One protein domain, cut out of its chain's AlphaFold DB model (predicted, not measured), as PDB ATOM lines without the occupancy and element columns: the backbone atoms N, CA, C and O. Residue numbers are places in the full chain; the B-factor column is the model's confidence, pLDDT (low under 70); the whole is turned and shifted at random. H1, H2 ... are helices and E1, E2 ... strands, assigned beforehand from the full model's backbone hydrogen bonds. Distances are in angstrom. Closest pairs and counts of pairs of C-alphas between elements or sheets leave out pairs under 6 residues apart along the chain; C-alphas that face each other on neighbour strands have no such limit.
ATOM      1  N   ILE A   4     -33.752 -30.787  12.573       94.31
ATOM      2  CA  ILE A   4     -33.326 -30.663  11.168       94.31
ATOM      3  C   ILE A   4     -33.653 -29.270  10.637       94.31
ATOM      4  O   ILE A   4     -32.796 -28.609  10.067       94.31
ATOM      5  N   THR A   5     -34.859 -28.766  10.897       94.31
ATOM      6  CA  THR A   5     -35.245 -27.408  10.479       94.31
ATOM      7  C   THR A   5     -34.340 -26.331  11.095       94.31
ATOM      8  O   THR A   5     -33.970 -25.371  10.419       94.31
ATOM      9  N   LYS A   6     -33.939 -26.491  12.367       93.75
ATOM     10  CA  LYS A   6     -32.978 -25.585  13.026       93.75
ATOM     11  C   LYS A   6     -31.601 -25.633  12.365       93.75
ATOM     12  O   LYS A   6     -30.989 -24.591  12.158       93.75
ATOM     13  N   GLU A   7     -31.130 -26.830  12.042       96.00
ATOM     14  CA  GLU A   7     -29.845 -27.052  11.381       96.00
ATOM     15  C   GLU A   7     -29.832 -26.463   9.967       96.00
ATOM     16  O   GLU A   7     -28.925 -25.711   9.619       96.00
ATOM     17  N   MET A   8     -30.902 -26.664   9.197       95.75
ATOM     18  CA  MET A   8     -31.082 -26.009   7.904       95.75
ATOM     19  C   MET A   8     -31.041 -24.481   8.032       95.75
ATOM     20  O   MET A   8     -30.307 -23.831   7.298       95.75
ATOM     21  N   LEU A   9     -31.762 -23.875   8.983       94.50
ATOM     22  CA  LEU A   9     -31.696 -22.419   9.189       94.50
ATOM     23  C   LEU A   9     -30.268 -21.915   9.457       94.50
ATOM     24  O   LEU A   9     -29.938 -20.793   9.068       94.50
ATOM     25  N   HIS A  10     -29.445 -22.724  10.126       94.12
ATOM     26  CA  HIS A  10     -28.044 -22.409  10.386       94.12
ATOM     27  C   HIS A  10     -27.166 -22.530   9.132       94.12
ATOM     28  O   HIS A  10     -26.296 -21.686   8.931       94.12
ATOM     29  N   ILE A  11     -27.410 -23.542   8.294       93.69
ATOM     30  CA  ILE A  11     -26.695 -23.770   7.030       93.69
ATOM     31  C   ILE A  11     -27.054 -22.684   6.010       93.69
ATOM     32  O   ILE A  11     -26.181 -21.958   5.545       93.69
ATOM     33  N   TYR A  12     -28.345 -22.529   5.709       91.88
ATOM     34  CA  TYR A  12     -28.808 -21.686   4.604       91.88
ATOM     35  C   TYR A  12     -28.701 -20.188   4.888       91.88
ATOM     36  O   TYR A  12     -28.646 -19.422   3.937       91.88
ATOM     37  N   LYS A  13     -28.676 -19.770   6.164       89.75
ATOM     38  CA  LYS A  13     -28.511 -18.369   6.606       89.75
ATOM     39  C   LYS A  13     -29.307 -17.374   5.741       89.75
ATOM     40  O   LYS A  13     -28.706 -16.636   4.976       89.75
ATOM     41  N   PRO A  14     -30.643 -17.327   5.853       87.88
ATOM     42  CA  PRO A  14     -31.487 -16.503   4.983       87.88
ATOM     43  C   PRO A  14     -31.313 -15.000   5.279       87.88
ATOM     44  O   PRO A  14     -32.109 -14.411   6.016       87.88
ATOM     45  N   PHE A  15     -30.265 -14.376   4.735       91.25
ATOM     46  CA  PHE A  15     -29.950 -12.955   4.888       91.25
ATOM     47  C   PHE A  15     -30.992 -12.081   4.197       91.25
ATOM     48  O   PHE A  15     -31.343 -11.027   4.723       91.25
ATOM     49  N   SER A  16     -31.558 -12.563   3.087       92.38
ATOM     50  CA  SER A  16     -32.703 -11.936   2.411       92.38
ATOM     51  C   SER A  16     -33.961 -11.829   3.282       92.38
ATOM     52  O   SER A  16     -34.877 -11.090   2.939       92.38
ATOM     53  N   GLN A  17     -34.033 -12.564   4.400       95.62
ATOM     54  CA  GLN A  17     -35.248 -12.730   5.208       95.62
ATOM     55  C   GLN A  17     -36.429 -13.287   4.404       95.62
ATOM     56  O   GLN A  17     -37.587 -13.043   4.750       95.62
ATOM     57  N   LEU A  18     -36.140 -14.057   3.357       96.69
ATOM     58  CA  LEU A  18     -37.126 -14.761   2.554       96.69
ATOM     59  C   LEU A  18     -36.966 -16.269   2.717       96.69
ATOM     60  O   LEU A  18     -35.872 -16.782   2.958       96.69
ATOM     61  N   ASP A  19     -38.070 -16.982   2.563       97.12
ATOM     62  CA  ASP A  19     -38.046 -18.424   2.382       97.12
ATOM     63  C   ASP A  19     -37.691 -18.806   0.934       97.12
ATOM     64  O   ASP A  19     -37.325 -17.961   0.104       97.12
ATOM     65  N   TRP A  20     -37.765 -20.104   0.630       97.56
ATOM     66  CA  TRP A  20     -37.383 -20.626  -0.683       97.56
ATOM     67  C   TRP A  20     -38.409 -20.344  -1.786       97.56
ATOM     68  O   TRP A  20     -38.159 -20.692  -2.931       97.56
ATOM     69  N   MET A  21     -39.541 -19.706  -1.474       97.94
ATOM     70  CA  MET A  21     -40.552 -19.273  -2.445       97.94
ATOM     71  C   MET A  21     -40.787 -17.754  -2.420       97.94
ATOM     72  O   MET A  21     -41.836 -17.287  -2.857       97.94
ATOM     73  N   ASN A  22     -39.812 -16.981  -1.929       97.69
ATOM     74  CA  ASN A  22     -39.841 -15.513  -1.854       97.69
ATOM     75  C   ASN A  22     -40.909 -14.933  -0.906       97.69
ATOM     76  O   ASN A  22     -41.369 -13.805  -1.078       97.69
ATOM     77  N   TYR A  23     -41.298 -15.665   0.140       97.38
ATOM     78  CA  TYR A  23     -42.161 -15.132   1.196       97.38
ATOM     79  C   TYR A  23     -41.337 -14.677   2.389       97.38
ATOM     80  O   TYR A  23     -40.358 -15.316   2.771       97.38
ATOM     81  N   LYS A  24     -41.783 -13.594   3.031       96.81
ATOM     82  CA  LYS A  24     -41.138 -13.064   4.233       96.81
ATOM     83  C   LYS A  24     -41.032 -14.132   5.324       96.81
ATOM     84  O   LYS A  24     -42.035 -14.652   5.815       96.81
ATOM     85  N   LEU A  25     -39.802 -14.399   5.733       95.06
ATOM     86  CA  LEU A  25     -39.446 -15.380   6.737       95.06
ATOM     87  C   LEU A  25     -39.843 -14.904   8.137       95.06
ATOM     88  O   LEU A  25     -39.398 -13.859   8.612       95.06
ATOM     89  N   VAL A  26     -40.583 -15.746   8.855       94.75
ATOM     90  CA  VAL A  26     -40.743 -15.649  10.310       94.75
ATOM     91  C   VAL A  26     -40.182 -16.925  10.916       94.75
ATOM     92  O   VAL A  26     -40.805 -17.982  10.841       94.75
ATOM     93  N   ARG A  27     -38.988 -16.835  11.518       90.94
ATOM     94  CA  ARG A  27     -38.224 -18.005  11.989       90.94
ATOM     95  C   ARG A  27     -39.050 -18.964  12.846       90.94
ATOM     96  O   ARG A  27     -38.933 -20.164  12.663       90.94
ATOM     97  N   SER A  28     -39.902 -18.474  13.744       91.44
ATOM     98  CA  SER A  28     -40.718 -19.329  14.625       91.44
ATOM     99  C   SER A  28     -41.776 -20.167  13.897       91.44
ATOM    100  O   SER A  28     -42.244 -21.153  14.461       91.44
ATOM    101  N   GLN A  29     -42.137 -19.801  12.665       94.62
ATOM    102  CA  GLN A  29     -43.206 -20.426  11.885       94.62
ATOM    103  C   GLN A  29     -42.696 -21.190  10.658       94.62
ATOM    104  O   GLN A  29     -43.508 -21.755   9.927       94.62
ATOM    105  N   ILE A  30     -41.380 -21.202  10.406       95.81
ATOM    106  CA  ILE A  30     -40.820 -21.915   9.256       95.81
ATOM    107  C   ILE A  30     -41.169 -23.404   9.332       95.81
ATOM    108  O   ILE A  30     -41.157 -24.030  10.398       95.81
ATOM    109  N   THR A  31     -41.468 -23.968   8.174       96.06
ATOM    110  CA  THR A  31     -41.817 -25.369   7.999       96.06
ATOM    111  C   THR A  31     -40.795 -26.059   7.101       96.06
ATOM    112  O   THR A  31     -40.111 -25.420   6.301       96.06
ATOM    113  N   PHE A  32     -40.696 -27.375   7.258       96.31
ATOM    114  CA  PHE A  32     -39.876 -28.239   6.414       96.31
ATOM    115  C   PHE A  32     -40.767 -28.871   5.351       96.31
ATOM    116  O   PHE A  32     -41.697 -29.606   5.699       96.31
ATOM    117  N   HIS A  33     -40.460 -28.609   4.089       96.44
ATOM    118  CA  HIS A  33     -41.032 -29.298   2.937       96.44
ATOM    119  C   HIS A  33     -40.103 -30.434   2.498       96.44
ATOM    120  O   HIS A  33     -38.887 -30.251   2.485       96.44
ATOM    121  N   HIS A  34     -40.671 -31.593   2.159       96.81
ATOM    122  CA  HIS A  34     -39.904 -32.718   1.622       96.81
ATOM    123  C   HIS A  34     -39.779 -32.557   0.104       96.81
ATOM    124  O   HIS A  34     -40.800 -32.518  -0.577       96.81
ATOM    125  N   ILE A  35     -38.553 -32.475  -0.420       96.00
ATOM    126  CA  ILE A  35     -38.311 -32.336  -1.867       96.00
ATOM    127  C   ILE A  35     -38.760 -33.605  -2.608       96.00
ATOM    128  O   ILE A  35     -39.487 -33.529  -3.593       96.00
ATOM    129  N   GLU A  36     -38.339 -34.766  -2.111       93.94
ATOM    130  CA  GLU A  36     -38.883 -36.086  -2.417       93.94
ATOM    131  C   GLU A  36     -39.847 -36.473  -1.305       93.94
ATOM    132  O   GLU A  36     -39.507 -36.405  -0.118       93.94
ATOM    133  N   LYS A  37     -41.060 -36.869  -1.669       89.19
ATOM    134  CA  LYS A  37     -42.120 -37.052  -0.689       89.19
ATOM    135  C   LYS A  37     -41.914 -38.261   0.199       89.19
ATOM    136  O   LYS A  37     -41.354 -39.275  -0.204       89.19
ATOM    137  N   LYS A  38     -42.507 -38.201   1.392       88.62
ATOM    138  CA  LYS A  38     -42.493 -39.319   2.336       88.62
ATOM    139  C   LYS A  38     -43.144 -40.580   1.759       88.62
ATOM    140  O   LYS A  38     -42.610 -41.663   1.975       88.62
ATOM    141  N   GLU A  39     -44.263 -40.459   1.039       87.88
ATOM    142  CA  GLU A  39     -44.907 -41.612   0.390       87.88
ATOM    143  C   GLU A  39     -44.052 -42.262  -0.712       87.88
ATOM    144  O   GLU A  39     -44.246 -43.435  -1.012       87.88
ATOM    145  N   GLU A  40     -43.074 -41.535  -1.256       88.00
ATOM    146  CA  GLU A  40     -42.137 -42.005  -2.286       88.00
ATOM    147  C   GLU A  40     -40.817 -42.523  -1.682       88.00
ATOM    148  O   GLU A  40     -39.904 -42.901  -2.403       88.00
ATOM    149  N   GLY A  41     -40.716 -42.586  -0.347       89.62
ATOM    150  CA  GLY A  41     -39.505 -43.010   0.369       89.62
ATOM    151  C   GLY A  41     -38.607 -41.859   0.829       89.62
ATOM    152  O   GLY A  41     -37.605 -42.097   1.508       89.62
ATOM    153  N   GLY A  42     -38.992 -40.614   0.542       91.50
ATOM    154  CA  GLY A  42     -38.286 -39.411   0.951       91.50
ATOM    155  C   GLY A  42     -38.170 -39.287   2.468       91.50
ATOM    156  O   GLY A  42     -39.158 -39.200   3.207       91.50
ATOM    157  N   LYS A  43     -36.930 -39.261   2.954       93.12
ATOM    158  CA  LYS A  43     -36.630 -39.161   4.385       93.12
ATOM    159  C   LYS A  43     -36.644 -37.712   4.845       93.12
ATOM    160  O   LYS A  43     -36.372 -36.789   4.081       93.12
ATOM    161  N   ARG A  44     -36.932 -37.504   6.129       93.56
ATOM    162  CA  ARG A  44     -36.724 -36.204   6.769       93.56
ATOM    163  C   ARG A  44     -35.246 -36.072   7.117       93.56
ATOM    164  O   ARG A  44     -34.819 -36.534   8.169       93.56
ATOM    165  N   GLU A  45     -34.486 -35.458   6.225       95.50
ATOM    166  CA  GLU A  45     -33.042 -35.245   6.338       95.50
ATOM    167  C   GLU A  45     -32.637 -33.947   5.631       95.50
ATOM    168  O   GLU A  45     -33.423 -33.381   4.868       95.50
ATOM    169  N   LEU A  46     -31.422 -33.456   5.898       94.69
ATOM    170  CA  LEU A  46     -30.949 -32.166   5.384       94.69
ATOM    171  C   LEU A  46     -31.009 -32.087   3.857       94.69
ATOM    172  O   LEU A  46     -31.500 -31.093   3.336       94.69
ATOM    173  N   SER A  47     -30.576 -33.145   3.169       94.50
ATOM    174  CA  SER A  47     -30.535 -33.296   1.705       94.50
ATOM    175  C   SER A  47     -31.906 -33.278   1.027       94.50
ATOM    176  O   SER A  47     -31.993 -33.040  -0.175       94.50
ATOM    177  N   ASN A  48     -32.976 -33.535   1.782       96.56
ATOM    178  CA  ASN A  48     -34.332 -33.676   1.257       96.56
ATOM    179  C   ASN A  48     -35.281 -32.560   1.731       96.56
ATOM    180  O   ASN A  48     -36.503 -32.688   1.661       96.56
ATOM    181  N   GLY A  49     -34.730 -31.475   2.271       96.06
ATOM    182  CA  GLY A  49     -35.503 -30.389   2.857       96.06
ATOM    183  C   GLY A  49     -35.543 -29.127   2.009       96.06
ATOM    184  O   GLY A  49     -34.527 -28.707   1.460       96.06
ATOM    185  N   ALA A  50     -36.684 -28.445   2.024       97.50
ATOM    186  CA  ALA A  50     -36.796 -27.030   1.686       97.50
ATOM    187  C   ALA A  50     -37.425 -26.251   2.848       97.50
ATOM    188  O   ALA A  50     -38.318 -26.749   3.541       97.50
ATOM    189  N   LEU A  51     -36.957 -25.020   3.071       97.50
ATOM    190  CA  LEU A  51     -37.489 -24.135   4.106       97.50
ATOM    191  C   LEU A  51     -38.585 -23.250   3.513       97.50
ATOM    192  O   LEU A  51     -38.287 -22.354   2.723       97.50
ATOM    193  N   LEU A  52     -39.831 -23.469   3.940       97.50
ATOM    194  CA  LEU A  52     -41.001 -22.710   3.489       97.50
ATOM    195  C   LEU A  52     -41.819 -22.165   4.659       97.50
ATOM    196  O   LEU A  52     -41.975 -22.817   5.694       97.50
ATOM    197  N   MET A  53     -42.402 -20.986   4.489       97.38
ATOM    198  CA  MET A  53     -43.450 -20.475   5.364       97.38
ATOM    199  C   MET A  53     -44.751 -21.286   5.191       97.38
ATOM    200  O   MET A  53     -44.960 -21.914   4.150       97.38
ATOM    201  N   PRO A  54     -45.679 -21.276   6.168       97.12
ATOM    202  CA  PRO A  54     -46.907 -22.070   6.079       97.12
ATOM    203  C   PRO A  54     -47.748 -21.768   4.829       97.12
ATOM    204  O   PRO A  54     -48.302 -22.680   4.219       97.12
ATOM    205  N   THR A  55     -47.816 -20.498   4.420       97.00
ATOM    206  CA  THR A  55     -48.544 -20.066   3.217       97.00
ATOM    207  C   THR A  55     -47.968 -20.664   1.925       97.00
ATOM    208  O   THR A  55     -48.725 -21.341   1.230       97.00
ATOM    209  N   PRO A  56     -46.677 -20.481   1.583       97.44
ATOM    210  CA  PRO A  56     -46.066 -21.131   0.422       97.44
ATOM    211  C   PRO A  56     -46.077 -22.651   0.489       97.44
ATOM    212  O   PRO A  56     -46.265 -23.280  -0.541       97.44
ATOM    213  N   HIS A  57     -45.946 -23.260   1.670       97.56
ATOM    214  CA  HIS A  57     -46.047 -24.716   1.797       97.56
ATOM    215  C   HIS A  57     -47.437 -25.209   1.360       97.56
ATOM    216  O   HIS A  57     -47.560 -26.093   0.514       97.56
ATOM    217  N   GLN A  58     -48.509 -24.577   1.853       97.38
ATOM    218  CA  GLN A  58     -49.870 -24.871   1.390       97.38
ATOM    219  C   GLN A  58     -50.060 -24.559  -0.095       97.38
ATOM    220  O   GLN A  58     -50.794 -25.262  -0.788       97.38
ATOM    221  N   TYR A  59     -49.426 -23.492  -0.581       98.06
ATOM    222  CA  TYR A  59     -49.500 -23.126  -1.986       98.06
ATOM    223  C   TYR A  59     -48.837 -24.178  -2.877       98.06
ATOM    224  O   TYR A  59     -49.392 -24.551  -3.904       98.06
ATOM    225  N   LEU A  60     -47.708 -24.732  -2.449       98.06
ATOM    226  CA  LEU A  60     -47.005 -25.783  -3.166       98.06
ATOM    227  C   LEU A  60     -47.843 -27.069  -3.279       98.06
ATOM    228  O   LEU A  60     -47.876 -27.666  -4.352       98.06
ATOM    229  N   HIS A  61     -48.596 -27.446  -2.238       96.50
ATOM    230  CA  HIS A  61     -49.570 -28.551  -2.321       96.50
ATOM    231  C   HIS A  61     -50.696 -28.282  -3.328       96.50
ATOM    232  O   HIS A  61     -51.188 -29.189  -3.998       96.50
ATOM    233  N   LEU A  62     -51.125 -27.025  -3.441       97.06
ATOM    234  CA  LEU A  62     -52.122 -26.635  -4.432       97.06
ATOM    235  C   LEU A  62     -51.567 -26.741  -5.855       97.06
ATOM    236  O   LEU A  62     -52.264 -27.245  -6.737       97.06
ATOM    237  N   ILE A  63     -50.330 -26.278  -6.059       98.19
ATOM    238  CA  ILE A  63     -49.614 -26.382  -7.335       98.19
ATOM    239  C   ILE A  63     -49.486 -27.849  -7.723       98.19
ATOM    240  O   ILE A  63     -49.864 -28.208  -8.825       98.19
ATOM    241  N   GLU A  64     -49.065 -28.713  -6.807       97.44
ATOM    242  CA  GLU A  64     -49.026 -30.158  -7.023       97.44
ATOM    243  C   GLU A  64     -50.354 -30.735  -7.530       97.44
ATOM    244  O   GLU A  64     -50.384 -31.467  -8.517       97.44
ATOM    245  N   CYS A  65     -51.461 -30.384  -6.875       96.12
ATOM    246  CA  CYS A  65     -52.780 -30.898  -7.229       96.12
ATOM    247  C   CYS A  65     -53.249 -30.438  -8.622       96.12
ATOM    248  O   CYS A  65     -54.077 -31.104  -9.245       96.12
ATOM    249  N   LYS A  66     -52.769 -29.284  -9.100       97.00
ATOM    250  CA  LYS A  66     -53.290 -28.611 -10.302       97.00
ATOM    251  C   LYS A  66     -52.353 -28.661 -11.501       97.00
ATOM    252  O   LYS A  66     -52.827 -28.775 -12.627       97.00
ATOM    253  N   ASP A  67     -51.056 -28.608 -11.252       97.69
ATOM    254  CA  ASP A  67     -49.991 -28.636 -12.242       97.69
ATOM    255  C   ASP A  67     -48.758 -29.343 -11.663       97.69
ATOM    256  O   ASP A  67     -47.804 -28.735 -11.159       97.69
ATOM    257  N   ILE A  68     -48.772 -30.669 -11.789       97.38
ATOM    258  CA  ILE A  68     -47.672 -31.523 -11.343       97.38
ATOM    259  C   ILE A  68     -46.341 -31.163 -12.022       97.38
ATOM    260  O   ILE A  68     -45.281 -31.326 -11.420       97.38
ATOM    261  N   LYS A  69     -46.361 -30.625 -13.252       98.12
ATOM    262  CA  LYS A  69     -45.132 -30.243 -13.962       98.12
ATOM    263  C   LYS A  69     -44.477 -29.043 -13.289       98.12
ATOM    264  O   LYS A  69     -43.266 -29.072 -13.070       98.12
ATOM    265  N   THR A  70     -45.262 -28.033 -12.918       98.38
ATOM    266  CA  THR A  70     -44.754 -26.871 -12.174       98.38
ATOM    267  C   THR A  70     -44.254 -27.273 -10.786       98.38
ATOM    268  O   THR A  70     -43.172 -26.852 -10.379       98.38
ATOM    269  N   TYR A  71     -44.969 -28.157 -10.083       98.44
ATOM    270  CA  TYR A  71     -44.504 -28.695  -8.800       98.44
ATOM    271  C   TYR A  71     -43.154 -29.418  -8.919       98.44
ATOM    272  O   TYR A  71     -42.237 -29.165  -8.135       98.44
ATOM    273  N   ILE A  72     -42.995 -30.289  -9.921       98.00
ATOM    274  CA  ILE A  72     -41.728 -30.988 -10.180       98.00
ATOM    275  C   ILE A  72     -40.616 -29.985 -10.506       98.00
ATOM    276  O   ILE A  72     -39.491 -30.141 -10.029       98.00
ATOM    277  N   ALA A  73     -40.905 -28.948 -11.298       98.56
ATOM    278  CA  ALA A  73     -39.933 -27.907 -11.623       98.56
ATOM    279  C   ALA A  73     -39.460 -27.156 -10.367       98.56
ATOM    280  O   ALA A  73     -38.254 -27.022 -10.167       98.56
ATOM    281  N   LEU A  74     -40.378 -26.758  -9.480       98.62
ATOM    282  CA  LEU A  74     -40.039 -26.118  -8.203       98.62
ATOM    283  C   LEU A  74     -39.166 -27.026  -7.324       98.62
ATOM    284  O   LEU A  74     -38.120 -26.590  -6.847       98.62
ATOM    285  N   ASN A  75     -39.519 -28.308  -7.175       98.19
ATOM    286  CA  ASN A  75     -38.708 -29.252  -6.396       98.19
ATOM    287  C   ASN A  75     -37.314 -29.490  -6.995       98.19
ATOM    288  O   ASN A  75     -36.345 -29.642  -6.250       98.19
ATOM    289  N   LYS A  76     -37.167 -29.461  -8.326       98.12
ATOM    290  CA  LYS A  76     -35.843 -29.495  -8.970       98.12
ATOM    291  C   LYS A  76     -35.005 -28.275  -8.590       98.12
ATOM    292  O   LYS A  76     -33.828 -28.439  -8.274       98.12
ATOM    293  N   VAL A  77     -35.599 -27.081  -8.560       98.38
ATOM    294  CA  VAL A  77     -34.906 -25.865  -8.104       98.38
ATOM    295  C   VAL A  77     -34.539 -25.974  -6.620       98.38
ATOM    296  O   VAL A  77     -33.399 -25.690  -6.258       98.38
ATOM    297  N   PHE A  78     -35.435 -26.483  -5.769       98.38
ATOM    298  CA  PHE A  78     -35.137 -26.731  -4.352       98.38
ATOM    299  C   PHE A  78     -33.977 -27.704  -4.162       98.38
ATOM    300  O   PHE A  78     -33.128 -27.470  -3.310       98.38
ATOM    301  N   LYS A  79     -33.887 -28.762  -4.974       97.69
ATOM    302  CA  LYS A  79     -32.764 -29.706  -4.922       97.69
ATOM    303  C   LYS A  79     -31.428 -29.023  -5.232       97.69
ATOM    304  O   LYS A  79     -30.436 -29.295  -4.560       97.69
ATOM    305  N   ILE A  80     -31.413 -28.109  -6.202       97.69
ATOM    306  CA  ILE A  80     -30.224 -27.316  -6.547       97.69
ATOM    307  C   ILE A  80     -29.854 -26.387  -5.379       97.69
ATOM    308  O   ILE A  80     -28.712 -26.427  -4.921       97.69
ATOM    309  N   ILE A  81     -30.818 -25.631  -4.837       97.50
ATOM    310  CA  ILE A  81     -30.625 -24.759  -3.659       97.50
ATOM    311  C   ILE A  81     -30.111 -25.559  -2.454       97.50
ATOM    312  O   ILE A  81     -29.239 -25.111  -1.713       97.50
ATOM    313  N   ASN A  82     -30.631 -26.765  -2.249       97.00
ATOM    314  CA  ASN A  82     -30.201 -27.610  -1.150       97.00
ATOM    315  C   ASN A  82     -28.724 -28.014  -1.310       97.00
ATOM    316  O   ASN A  82     -27.923 -27.841  -0.395       97.00
ATOM    317  N   SER A  83     -28.339 -28.447  -2.516       96.12
ATOM    318  CA  SER A  83     -26.974 -28.898  -2.815       96.12
ATOM    319  C   SER A  83     -25.894 -27.818  -2.672       96.12
ATOM    320  O   SER A  83     -24.748 -28.146  -2.378       96.12
ATOM    321  N   GLN A  84     -26.246 -26.536  -2.829       95.69
ATOM    322  CA  GLN A  84     -25.310 -25.415  -2.652       95.69
ATOM    323  C   GLN A  84     -25.134 -24.979  -1.188       95.69
ATOM    324  O   GLN A  84     -24.328 -24.086  -0.926       95.69
ATOM    325  N   LEU A  85     -25.903 -25.544  -0.245       94.88
ATOM    326  CA  LEU A  85     -25.806 -25.263   1.197       94.88
ATOM    327  C   LEU A  85     -25.871 -23.763   1.557       94.88
ATOM    328  O   LEU A  85     -25.241 -23.305   2.508       94.88
ATOM    329  N   SER A  86     -26.632 -22.987   0.790       94.75
ATOM    330  CA  SER A  86     -26.795 -21.536   0.944       94.75
ATOM    331  C   SER A  86     -28.183 -21.108   0.478       94.75
ATOM    332  O   SER A  86     -28.819 -21.821  -0.301       94.75
ATOM    333  N   GLU A  87     -28.698 -19.989   0.995       95.12
ATOM    334  CA  GLU A  87     -30.015 -19.483   0.594       95.12
ATOM    335  C   GLU A  87     -30.155 -19.326  -0.934       95.12
ATOM    336  O   GLU A  87     -29.146 -19.176  -1.626       95.12
ATOM    337  N   PRO A  88     -31.391 -19.326  -1.476       97.38
ATOM    338  CA  PRO A  88     -31.591 -19.122  -2.904       97.38
ATOM    339  C   PRO A  88     -30.917 -17.835  -3.393       97.38
ATOM    340  O   PRO A  88     -31.143 -16.752  -2.836       97.38
ATOM    341  N   ASN A  89     -30.115 -17.952  -4.449       96.75
ATOM    342  CA  ASN A  89     -29.496 -16.806  -5.107       96.75
ATOM    343  C   ASN A  89     -30.514 -16.064  -5.994       96.75
ATOM    344  O   ASN A  89     -31.652 -16.505  -6.161       96.75
ATOM    345  N   LYS A  90     -30.112 -14.922  -6.559       96.50
ATOM    346  CA  LYS A  90     -31.005 -14.067  -7.353       96.50
ATOM    347  C   LYS A  90     -31.642 -14.814  -8.533       96.50
ATOM    348  O   LYS A  90     -32.863 -14.815  -8.643       96.50
ATOM    349  N   ASP A  91     -30.844 -15.508  -9.338       97.88
ATOM    350  CA  ASP A  91     -31.323 -16.228 -10.525       97.88
ATOM    351  C   ASP A  91     -32.310 -17.341 -10.145       97.88
ATOM    352  O   ASP A  91     -33.357 -17.507 -10.765       97.88
ATOM    353  N   GLN A  92     -32.032 -18.080  -9.067       98.25
ATOM    354  CA  GLN A  92     -32.946 -19.103  -8.551       98.25
ATOM    355  C   GLN A  92     -34.276 -18.497  -8.098       98.25
ATOM    356  O   GLN A  92     -35.332 -19.068  -8.368       98.25
ATOM    357  N   ARG A  93     -34.239 -17.336  -7.434       97.94
ATOM    358  CA  ARG A  93     -35.447 -16.612  -7.012       97.94
ATOM    359  C   ARG A  93     -36.264 -16.132  -8.203       97.94
ATOM    360  O   ARG A  93     -37.485 -16.247  -8.149       97.94
ATOM    361  N   GLU A  94     -35.613 -15.649  -9.258       98.06
ATOM    362  CA  GLU A  94     -36.269 -15.246 -10.506       98.06
ATOM    363  C   GLU A  94     -36.919 -16.444 -11.210       98.06
ATOM    364  O   GLU A  94     -38.069 -16.355 -11.634       98.06
ATOM    365  N   ILE A  95     -36.239 -17.596 -11.256       98.56
ATOM    366  CA  ILE A  95     -36.805 -18.839 -11.802       98.56
ATOM    367  C   ILE A  95     -38.033 -19.274 -10.997       98.56
ATOM    368  O   ILE A  95     -39.063 -19.616 -11.577       98.56
ATOM    369  N   ILE A  96     -37.947 -19.259  -9.663       98.56
ATOM    370  CA  ILE A  96     -39.077 -19.596  -8.792       98.56
ATOM    371  C   ILE A  96     -40.244 -18.639  -9.041       98.56
ATOM    372  O   ILE A  96     -41.369 -19.097  -9.227       98.56
ATOM    373  N   GLU A  97     -39.991 -17.331  -9.098       98.25
ATOM    374  CA  GLU A  97     -41.034 -16.336  -9.352       98.25
ATOM    375  C   GLU A  97     -41.695 -16.551 -10.717       98.25
ATOM    376  O   GLU A  97     -42.921 -16.567 -10.806       98.25
ATOM    377  N   TYR A  98     -40.902 -16.805 -11.760       98.44
ATOM    378  CA  TYR A  98     -41.405 -17.118 -13.094       98.44
ATOM    379  C   TYR A  98     -42.330 -18.346 -13.088       98.44
ATOM    380  O   TYR A  98     -43.440 -18.281 -13.616       98.44
ATOM    381  N   LEU A  99     -41.915 -19.445 -12.444       98.62
ATOM    382  CA  LEU A  99     -42.721 -20.668 -12.339       98.62
ATOM    383  C   LEU A  99     -44.052 -20.415 -11.617       98.62
ATOM    384  O   LEU A  99     -45.094 -20.931 -12.028       98.62
ATOM    385  N   LEU A 100     -44.033 -19.609 -10.553       98.44
ATOM    386  CA  LEU A 100     -45.243 -19.257  -9.812       98.44
ATOM    387  C   LEU A 100     -46.171 -18.371 -10.639       98.44
ATOM    388  O   LEU A 100     -47.367 -18.643 -10.700       98.44
ATOM    389  N   GLN A 101     -45.646 -17.353 -11.321       98.00
ATOM    390  CA  GLN A 101     -46.444 -16.476 -12.179       98.00
ATOM    391  C   GLN A 101     -47.064 -17.221 -13.364       98.00
ATOM    392  O   GLN A 101     -48.230 -16.992 -13.685       98.00
ATOM    393  N   ASP A 102     -46.323 -18.140 -13.983       98.31
ATOM    394  CA  ASP A 102     -46.828 -18.974 -15.073       98.31
ATOM    395  C   ASP A 102     -47.974 -19.886 -14.599       98.31
ATOM    396  O   ASP A 102     -49.050 -19.907 -15.207       98.31
ATOM    397  N   PHE A 103     -47.813 -20.553 -13.450       98.31
ATOM    398  CA  PHE A 103     -48.904 -21.295 -12.811       98.31
ATOM    399  C   PHE A 103     -50.109 -20.397 -12.522       98.31
ATOM    400  O   PHE A 103     -51.253 -20.744 -12.831       98.31
ATOM    401  N   GLU A 104     -49.872 -19.220 -11.945       97.81
ATOM    402  CA  GLU A 104     -50.941 -18.282 -11.629       97.81
ATOM    403  C   GLU A 104     -51.705 -17.831 -12.867       97.81
ATOM    404  O   GLU A 104     -52.926 -17.696 -12.818       97.81
ATOM    405  N   TYR A 105     -50.997 -17.589 -13.968       97.50
ATOM    406  CA  TYR A 105     -51.585 -17.190 -15.234       97.50
ATOM    407  C   TYR A 105     -52.447 -18.311 -15.820       97.50
ATOM    408  O   TYR A 105     -53.588 -18.046 -16.213       97.50
ATOM    409  N   LYS A 106     -51.940 -19.550 -15.832       97.56
ATOM    410  CA  LYS A 106     -52.653 -20.741 -16.325       97.56
ATOM    411  C   LYS A 106     -53.930 -21.025 -15.534       97.56
ATOM    412  O   LYS A 106     -54.966 -21.294 -16.131       97.56
ATOM    413  N   HIS A 107     -53.874 -20.889 -14.210       96.81
ATOM    414  CA  HIS A 107     -54.967 -21.249 -13.299       96.81
ATOM    415  C   HIS A 107     -55.761 -20.042 -12.766       96.81
ATOM    416  O   HIS A 107     -56.521 -20.165 -11.804       96.81
ATOM    417  N   ARG A 108     -55.628 -18.854 -13.376       94.69
ATOM    418  CA  ARG A 108     -56.257 -17.605 -12.888       94.69
ATOM    419  C   ARG A 108     -57.782 -17.662 -12.764       94.69
ATOM    420  O   ARG A 108     -58.354 -16.960 -11.932       94.69
ATOM    421  N   ASN A 109     -58.423 -18.486 -13.591       95.75
ATOM    422  CA  ASN A 109     -59.877 -18.633 -13.646       95.75
ATOM    423  C   ASN A 109     -60.382 -19.866 -12.884       95.75
ATOM    424  O   ASN A 109     -61.596 -20.060 -12.791       95.75
ATOM    425  N   ASP A 110     -59.481 -20.678 -12.323       96.19
ATOM    426  CA  ASP A 110     -59.854 -21.888 -11.604       96.19
ATOM    427  C   ASP A 110     -60.611 -21.534 -10.327       96.19
ATOM    428  O   ASP A 110     -60.228 -20.656  -9.541       96.19
ATOM    429  N   LYS A 111     -61.697 -22.269 -10.096       95.75
ATOM    430  CA  LYS A 111     -62.547 -22.134  -8.919       95.75
ATOM    431  C   LYS A 111     -62.637 -23.463  -8.187       95.75
ATOM    432  O   LYS A 111     -62.547 -24.533  -8.785       95.75
ATOM    433  N   ASN A 112     -62.822 -23.399  -6.875       91.50
ATOM    434  CA  ASN A 112     -63.189 -24.576  -6.098       91.50
ATOM    435  C   ASN A 112     -64.671 -24.940  -6.309       91.50
ATOM    436  O   ASN A 112     -65.428 -24.193  -6.930       91.50
ATOM    437  N   SER A 113     -65.110 -26.058  -5.727       90.50
ATOM    438  CA  SER A 113     -66.508 -26.522  -5.787       90.50
ATOM    439  C   SER A 113     -67.532 -25.529  -5.219       90.50
ATOM    440  O   SER A 113     -68.720 -25.650  -5.491       90.50
ATOM    441  N   LYS A 114     -67.085 -24.526  -4.452       92.69
ATOM    442  CA  LYS A 114     -67.909 -23.441  -3.896       92.69
ATOM    443  C   LYS A 114     -67.843 -22.157  -4.737       92.69
ATOM    444  O   LYS A 114     -68.234 -21.098  -4.258       92.69
ATOM    445  N   GLY A 115     -67.277 -22.214  -5.944       92.94
ATOM    446  CA  GLY A 115     -67.161 -21.079  -6.863       92.94
ATOM    447  C   GLY A 115     -66.123 -20.017  -6.477       92.94
ATOM    448  O   GLY A 115     -66.049 -18.983  -7.141       92.94
ATOM    449  N   LYS A 116     -65.308 -20.235  -5.434       92.31
ATOM    450  CA  LYS A 116     -64.258 -19.287  -5.017       92.31
ATOM    451  C   LYS A 116     -62.983 -19.511  -5.822       92.31
ATOM    452  O   LYS A 116     -62.616 -20.663  -6.047       92.31
ATOM    453  N   THR A 117     -62.291 -18.431  -6.188       94.88
ATOM    454  CA  THR A 117     -60.996 -18.491  -6.881       94.88
ATOM    455  C   THR A 117     -60.002 -19.340  -6.100       94.88
ATOM    456  O   THR A 117     -59.859 -19.196  -4.885       94.88
ATOM    457  N   LEU A 118     -59.332 -20.234  -6.820       94.00
ATOM    458  CA  LEU A 118     -58.398 -21.198  -6.259       94.00
ATOM    459  C   LEU A 118     -57.095 -20.528  -5.797       94.00
ATOM    460  O   LEU A 118     -56.613 -20.793  -4.695       94.00
ATOM    461  N   ILE A 119     -56.569 -19.603  -6.601       95.38
ATOM    462  CA  ILE A 119     -55.403 -18.795  -6.237       95.38
ATOM    463  C   ILE A 119     -55.847 -17.667  -5.307       95.38
ATOM    464  O   ILE A 119     -56.468 -16.684  -5.718       95.38
ATOM    465  N   LYS A 120     -55.519 -17.811  -4.026       94.50
ATOM    466  CA  LYS A 120     -55.824 -16.818  -2.999       94.50
ATOM    467  C   LYS A 120     -54.911 -15.598  -3.111       94.50
ATOM    468  O   LYS A 120     -53.757 -15.701  -3.518       94.50
ATOM    469  N   LYS A 121     -55.396 -14.446  -2.633       94.19
ATOM    470  CA  LYS A 121     -54.603 -13.205  -2.565       94.19
ATOM    471  C   LYS A 121     -53.314 -13.375  -1.756       94.19
ATOM    472  O   LYS A 121     -52.294 -12.816  -2.133       94.19
ATOM    473  N   GLU A 122     -53.344 -14.157  -0.676       94.50
ATOM    474  CA  GLU A 122     -52.165 -14.431   0.159       94.50
ATOM    475  C   GLU A 122     -51.031 -15.136  -0.594       94.50
ATOM    476  O   GLU A 122     -49.869 -14.861  -0.312       94.50
ATOM    477  N   TYR A 123     -51.345 -15.962  -1.599       95.81
ATOM    478  CA  TYR A 123     -50.327 -16.619  -2.417       95.81
ATOM    479  C   TYR A 123     -49.564 -15.625  -3.287       95.81
ATOM    480  O   TYR A 123     -48.392 -15.844  -3.552       95.81
ATOM    481  N   LYS A 124     -50.158 -14.484  -3.640       94.00
ATOM    482  CA  LYS A 124     -49.507 -13.455  -4.464       94.00
ATOM    483  C   LYS A 124     -48.696 -12.432  -3.663       94.00
ATOM    484  O   LYS A 124     -48.100 -11.536  -4.243       94.00
ATOM    485  N   ARG A 125     -48.687 -12.519  -2.327       93.19
ATOM    486  CA  ARG A 125     -47.978 -11.575  -1.440       93.19
ATOM    487  C   ARG A 125     -46.520 -11.992  -1.220       93.19
ATOM    488  O   ARG A 125     -46.102 -12.194  -0.079       93.19
TER     489      ARG A 125
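Overview. This is residues 4 to 125 of the 127 residues of an uncharacterized protein of Methanobrevibacter sp (UniProt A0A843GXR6). Two long helices, H3 and H4, run side by side in opposite directions, and a small two-stranded hairpin, E1 and E2, packs with E2 on H3. H2 follows the hairpin and meets H3 at a steep angle; H1 packs on the strands at one end, and short H5 packs on H2 toward the other. The 122 printed residues include five named helices and two named strands, in the order H1 E1 E2 H2 H3 H4 H5; the sheet is antiparallel and the class mostly helix. The whole is compact, with a radius of gyration of the C-alphas of 14.2 A and spans of 42 by 32 by 26 A.

Arrangement. H1, residues 4 to 12, and E1, residues 31 to 34, come closest at the C-alphas of Thr 5 and Phe 32, 6.2 A. E1 and E2, residues 49 to 52, form an antiparallel hairpin, with N 31 and O 52 within hydrogen-bond range at 2.8 A. H2, residues 54 to 66, and H3, residues 68 to 83, form a helical hairpin; they touch at a steep tilt of 45 degrees, closest at the C-alphas of Glu 64 and Tyr 71, 5.1 A. H3 and E2 come closest at the C-alphas of Phe 78 and Ala 50, 6.3 A. H3 and H4, residues 90 to 106, form another, touching at a shallow tilt of 11 degrees, opposite ways; the C-alphas of Thr 70 and Leu 99 are closest, 6.5 A. H5, residues 121 to 124, touches H2 at Tyr 123 and Tyr 59, whose C-alphas are closest, 6.6 A. Every O i to N i+4 pair is within hydrogen-bond range in H1, H2, H3 and H4; H5 is too short for one.

Along the chain. H1 begins at C-alpha 4, (-33.326, -30.663, 11.168). H2 is 18.8 A long, H3 22.5 A and H4 24.4 A. H5 ends at C-alpha 124, (-49.507, -13.455, -4.464).

Size, cuts and confidence. The C-alphas farthest apart are those of Ile 11 and Gly 115, 42.9 A. The links H1 to E1, E1 to E2 and H4 to H5 are long. The printed part has no cut, and no printed residue is under 70 in pLDDT.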